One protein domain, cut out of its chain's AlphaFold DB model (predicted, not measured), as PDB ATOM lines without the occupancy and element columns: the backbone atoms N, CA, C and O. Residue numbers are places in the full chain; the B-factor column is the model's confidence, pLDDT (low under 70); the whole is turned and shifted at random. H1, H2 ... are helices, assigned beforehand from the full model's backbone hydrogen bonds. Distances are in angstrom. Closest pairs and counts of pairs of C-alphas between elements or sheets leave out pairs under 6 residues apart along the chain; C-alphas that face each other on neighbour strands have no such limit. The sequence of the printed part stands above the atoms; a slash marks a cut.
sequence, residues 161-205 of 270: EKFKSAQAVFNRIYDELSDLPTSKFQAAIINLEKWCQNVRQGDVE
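Overview. This is residues 161 to 205 of the 270 residues of an uncharacterized protein of Phytophthora cactorum (UniProt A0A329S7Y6). Two long helices, H1 and then H2, meet near their ends as an open V, with a tight link at the corner. The last residues, 202 to 205, fold back from the far end of H2. The printed part has 45 residues, with two named helices and no named strand, and its class is all helix. It is extended, with a radius of gyration of the C-alphas of 14.8 A, and only just flat, spanning 40 by 27 by 12 A.

Along the chain. H1, residues 161 to 178, begins at C-alpha 161 (84.876, 75.222, 115.826) and is 25.2 A long from first to last C-alpha. H2, residues 182 to 201, is 29.0 A long and ends at C-alpha 201 (111.198, 85.002, 144.829).

Arrangement. H1 and H2 are close but not clearly touching; their closest C-alphas, those of Leu 177 and Phe 185, are 8.0 A apart. They run opposite ways at a steep tilt of 66 degrees. Every O i to N i+4 pair is within hydrogen-bond range in H1, and 15 of 16 are in H2.

Size, cuts and confidence. The C-alphas farthest apart, those of Glu 161 and Gln 201, are 40.4 A apart. The printed part has no cut. Residues 161, 196 and 202 to 205 have pLDDT under 70.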
ATOM      1  N   GLU A 161      83.722  74.540 116.430       67.94
ATOM      2  CA  GLU A 161      84.876  75.222 115.826       67.94
ATOM      3  C   GLU A 161      85.926  75.594 116.874       67.94
ATOM      4  O   GLU A 161      87.117  75.414 116.633       67.94
ATOM      5  N   LYS A 162      85.498  76.022 118.070       76.88
ATOM      6  CA  LYS A 162      86.380  76.203 119.235       76.88
ATOM      7  C   LYS A 162      87.110  74.908 119.589       76.88
ATOM      8  O   LYS A 162      88.324  74.928 119.770       76.88
ATOM      9  N   PHE A 163      86.392  73.784 119.630       75.81
ATOM     10  CA  PHE A 163      86.986  72.472 119.885       75.81
ATOM     11  C   PHE A 163      87.981  72.063 118.789       75.81
ATOM     12  O   PHE A 163      89.112  71.715 119.110       75.81
ATOM     13  N   LYS A 164      87.611  72.170 117.504       81.12
ATOM     14  CA  LYS A 164      88.504  71.854 116.371       81.12
ATOM     15  C   LYS A 164      89.750  72.747 116.342       81.12
ATOM     16  O   LYS A 164      90.844  72.249 116.101       81.12
ATOM     17  N   SER A 165      89.601  74.042 116.622       75.94
ATOM     18  CA  SER A 165      90.711  74.999 116.697       75.94
ATOM     19  C   SER A 165      91.668  74.664 117.846       75.94
ATOM     20  O   SER A 165      92.872  74.562 117.621       75.94
ATOM     21  N   ALA A 166      91.143  74.392 119.046       72.62
ATOM     22  CA  ALA A 166      91.955  73.941 120.175       72.62
ATOM     23  C   ALA A 166      92.648  72.600 119.878       72.62
ATOM     24  O   ALA A 166      93.833  72.452 120.158       72.62
ATOM     25  N   GLN A 167      91.946  71.642 119.262       76.31
ATOM     26  CA  GLN A 167      92.510  70.349 118.868       76.31
ATOM     27  C   GLN A 167      93.646  70.501 117.844       76.31
ATOM     28  O   GLN A 167      94.663  69.831 117.978       76.31
ATOM     29  N   ALA A 168      93.521  71.399 116.863       79.31
ATOM     30  CA  ALA A 168      94.592  71.678 115.904       79.31
ATOM     31  C   ALA A 168      95.844  72.262 116.587       79.31
ATOM     32  O   ALA A 168      96.960  71.855 116.270       79.31
ATOM     33  N   VAL A 169      95.665  73.158 117.567       80.19
ATOM     34  CA  VAL A 169      96.770  73.691 118.384       80.19
ATOM     35  C   VAL A 169      97.395  72.597 119.261       80.19
ATOM     36  O   VAL A 169      98.617  72.503 119.323       80.19
ATOM     37  N   PHE A 170      96.591  71.731 119.889       72.31
ATOM     38  CA  PHE A 170      97.102  70.603 120.676       72.31
ATOM     39  C   PHE A 170      97.869  69.583 119.832       72.31
ATOM     40  O   PHE A 170      98.917  69.128 120.278       72.31
ATOM     41  N   ASN A 171      97.386  69.250 118.630       74.56
ATOM     42  CA  ASN A 171      98.107  68.382 117.698       74.56
ATOM     43  C   ASN A 171      99.454  69.011 117.326       74.56
ATOM     44  O   ASN A 171     100.482  68.384 117.532       74.56
ATOM     45  N   ARG A 172      99.468  70.287 116.909       81.19
ATOM     46  CA  ARG A 172     100.710  70.996 116.574       81.19
ATOM     47  C   ARG A 172     101.722  70.988 117.728       81.19
ATOM     48  O   ARG A 172     102.889  70.707 117.499       81.19
ATOM     49  N   ILE A 173     101.283  71.266 118.958       71.88
ATOM     50  CA  ILE A 173     102.150  71.219 120.149       71.88
ATOM     51  C   ILE A 173     102.636  69.787 120.419       71.88
ATOM     52  O   ILE A 173     103.776  69.594 120.829       71.88
ATOM     53  N   TYR A 174     101.794  68.774 120.201       71.62
ATOM     54  CA  TYR A 174     102.175  67.368 120.342       71.62
ATOM     55  C   TYR A 174     103.230  66.952 119.306       71.62
ATOM     56  O   TYR A 174     104.182  66.262 119.667       71.62
ATOM     57  N   ASP A 175     103.094  67.395 118.056       73.56
ATOM     58  CA  ASP A 175     104.044  67.122 116.977       73.56
ATOM     59  C   ASP A 175     105.384  67.840 117.258       73.56
ATOM     60  O   ASP A 175     106.426  67.193 117.344       73.56
ATOM     61  N   GLU A 176     105.346  69.144 117.574       73.06
ATOM     62  CA  GLU A 176     106.523  69.943 117.969       73.06
ATOM     63  C   GLU A 176     107.248  69.383 119.213       73.06
ATOM     64  O   GLU A 176     108.469  69.502 119.317       73.06
ATOM     65  N   LEU A 177     106.531  68.746 120.150       70.12
ATOM     66  CA  LEU A 177     107.117  68.040 121.301       70.12
ATOM     67  C   LEU A 177     107.613  66.624 120.973       70.12
ATOM     68  O   LEU A 177     108.495  66.126 121.673       70.12
ATOM     69  N   SER A 178     107.056  65.968 119.953       70.62
ATOM     70  CA  SER A 178     107.458  64.618 119.527       70.62
ATOM     71  C   SER A 178     108.770  64.644 118.744       70.62
ATOM     72  O   SER A 178     109.612  63.764 118.936       70.62
ATOM     73  N   ASP A 179     108.967  65.685 117.931       76.44
ATOM     74  CA  ASP A 179     110.194  65.919 117.163       76.44
ATOM     75  C   ASP A 179     111.317  66.562 118.001       76.44
ATOM     76  O   ASP A 179     112.475  66.609 117.573       76.44
ATOM     77  N   LEU A 180     111.020  67.048 119.215       75.12
ATOM     78  CA  LEU A 180     111.999  67.736 120.057       75.12
ATOM     79  C   LEU A 180     113.046  66.754 120.633       75.12
ATOM     80  O   LEU A 180     112.695  65.846 121.395       75.12
ATOM     81  N   PRO A 181     114.357  66.948 120.377       77.88
ATOM     82  CA  PRO A 181     115.395  66.090 120.943       77.88
ATOM     83  C   PRO A 181     115.381  66.106 122.474       77.88
ATOM     84  O   PRO A 181     115.293  67.172 123.087       77.88
ATOM     85  N   THR A 182     115.556  64.938 123.104       78.19
ATOM     86  CA  THR A 182     115.475  64.768 124.568       78.19
ATOM     87  C   THR A 182     116.346  65.764 125.342       78.19
ATOM     88  O   THR A 182     115.934  66.241 126.394       78.19
ATOM     89  N   SER A 183     117.527  66.116 124.825       75.12
ATOM     90  CA  SER A 183     118.421  67.119 125.419       75.12
ATOM     91  C   SER A 183     117.813  68.526 125.431       75.12
ATOM     92  O   SER A 183     117.839  69.187 126.467       75.12
ATOM     93  N   LYS A 184     117.203  68.965 124.320       76.00
ATOM     94  CA  LYS A 184     116.492  70.252 124.237       76.00
ATOM     95  C   LYS A 184     115.254  70.269 125.136       76.00
ATOM     96  O   LYS A 184     115.019  71.268 125.808       76.00
ATOM     97  N   PHE A 185     114.511  69.161 125.208       74.94
ATOM     98  CA  PHE A 185     113.377  69.037 126.130       74.94
ATOM     99  C   PHE A 185     113.815  69.168 127.598       74.94
ATOM    100  O   PHE A 185     113.237  69.959 128.336       74.94
ATOM    101  N   GLN A 186     114.864  68.452 128.022       72.81
ATOM    102  CA  GLN A 186     115.375  68.541 129.396       72.81
ATOM    103  C   GLN A 186     115.885  69.951 129.732       72.81
ATOM    104  O   GLN A 186     115.535  70.486 130.781       72.81
ATOM    105  N   ALA A 187     116.627  70.599 128.826       77.00
ATOM    106  CA  ALA A 187     117.060  71.986 129.008       77.00
ATOM    107  C   ALA A 187     115.871  72.963 129.139       77.00
ATOM    108  O   ALA A 187     115.878  73.831 130.010       77.00
ATOM    109  N   ALA A 188     114.818  72.791 128.332       73.38
ATOM    110  CA  ALA A 188     113.603  73.600 128.424       73.38
ATOM    111  C   ALA A 188     112.851  73.394 129.754       73.38
ATOM    112  O   ALA A 188     112.361  74.366 130.328       73.38
ATOM    113  N   ILE A 189     112.798  72.163 130.279       78.19
ATOM    114  CA  ILE A 189     112.218  71.877 131.603       78.19
ATOM    115  C   ILE A 189     113.044  72.527 132.721       78.19
ATOM    116  O   ILE A 189     112.465  73.201 133.566       78.19
ATOM    117  N   ILE A 190     114.376  72.411 132.693       79.81
ATOM    118  CA  ILE A 190     115.265  73.042 133.686       79.81
ATOM    119  C   ILE A 190     115.104  74.572 133.674       79.81
ATOM    120  O   ILE A 190     114.959  75.189 134.729       79.81
ATOM    121  N   ASN A 191     115.050  75.189 132.489       75.56
ATOM    122  CA  ASN A 191     114.831  76.631 132.351       75.56
ATOM    123  C   ASN A 191     113.439  77.061 132.852       75.56
ATOM    124  O   ASN A 191     113.318  78.092 133.515       75.56
ATOM    125  N   LEU A 192     112.398  76.261 132.594       77.62
ATOM    126  CA  LEU A 192     111.045  76.503 133.101       77.62
ATOM    127  C   LEU A 192     110.967  76.368 134.629       77.62
ATOM    128  O   LEU A 192     110.287  77.163 135.276       77.62
ATOM    129  N   GLU A 193     111.655  75.387 135.216       79.25
ATOM    130  CA  GLU A 193     111.718  75.203 136.667       79.25
ATOM    131  C   GLU A 193     112.497  76.337 137.343       79.25
ATOM    132  O   GLU A 193     112.007  76.875 138.337       79.25
ATOM    133  N   LYS A 194     113.620  76.783 136.760       76.50
ATOM    134  CA  LYS A 194     114.360  77.977 137.202       76.50
ATOM    135  C   LYS A 194     113.474  79.226 137.164       76.50
ATOM    136  O   LYS A 194     113.303  79.879 138.186       76.50
ATOM    137  N   TRP A 195     112.811  79.510 136.040       77.38
ATOM    138  CA  TRP A 195     111.869  80.636 135.943       77.38
ATOM    139  C   TRP A 195     110.728  80.532 136.975       77.38
ATOM    140  O   TRP A 195     110.396  81.508 137.645       77.38
ATOM    141  N   CYS A 196     110.186  79.330 137.201       68.31
ATOM    142  CA  CYS A 196     109.186  79.086 138.247       68.31
ATOM    143  C   CYS A 196     109.720  79.245 139.684       68.31
ATOM    144  O   CYS A 196     108.903  79.302 140.607       68.31
ATOM    145  N   GLN A 197     111.038  79.282 139.902       74.56
ATOM    146  CA  GLN A 197     111.667  79.627 141.180       74.56
ATOM    147  C   GLN A 197     111.899  81.139 141.290       74.56
ATOM    148  O   GLN A 197     111.572  81.704 142.334       74.56
ATOM    149  N   ASN A 198     112.377  81.808 140.236       72.69
ATOM    150  CA  ASN A 198     112.530  83.272 140.189       72.69
ATOM    151  C   ASN A 198     111.186  83.973 140.471       72.69
ATOM    152  O   ASN A 198     111.078  84.745 141.424       72.69
ATOM    153  N   VAL A 199     110.113  83.560 139.782       72.69
ATOM    154  CA  VAL A 199     108.744  84.095 139.962       72.69
ATOM    155  C   VAL A 199     108.204  83.917 141.392       72.69
ATOM    156  O   VAL A 199     107.344  84.679 141.828       72.69
ATOM    157  N   ARG A 200     108.700  82.934 142.160       77.19
ATOM    158  CA  ARG A 200     108.341  82.751 143.585       77.19
ATOM    159  C   ARG A 200     109.147  83.634 144.531       77.19
ATOM    160  O   ARG A 200     108.697  83.866 145.647       77.19
ATOM    161  N   GLN A 201     110.315  84.093 144.097       76.94
ATOM    162  CA  GLN A 201     111.198  85.002 144.829       76.94
ATOM    163  C   GLN A 201     110.890  86.480 144.523       76.94
ATOM    164  O   GLN A 201     111.495  87.363 145.120       76.94
ATOM    165  N   GLY A 202     109.933  86.753 143.628       62.38
ATOM    166  CA  GLY A 202     109.556  88.105 143.202       62.38
ATOM    167  C   GLY A 202     110.353  88.627 142.003       62.38
ATOM    168  O   GLY A 202     110.059  89.717 141.523       62.38
ATOM    169  N   ASP A 203     111.304  87.844 141.494       51.09
ATOM    170  CA  ASP A 203     112.009  88.138 140.251       51.09
ATOM    171  C   ASP A 203     111.156  87.720 139.041       51.09
ATOM    172  O   ASP A 203     110.642  86.602 138.960       51.09
ATOM    173  N   VAL A 204     110.978  88.655 138.110       57.19
ATOM    174  CA  VAL A 204     110.141  88.516 136.908       57.19
ATOM    175  C   VAL A 204     110.978  88.725 135.638       57.19
ATOM    176  O   VAL A 204     110.428  88.738 134.536       57.19
ATOM    177  N   GLU A 205     112.304  88.869 135.752       51.78
ATOM    178  CA  GLU A 205     113.166  88.979 134.582       51.78
ATOM    179  C   GLU A 205     113.110  87.679 133.763       51.78
ATOM    180  O   GLU A 205     113.313  86.562 134.252       51.78
TER     181      GLU A 205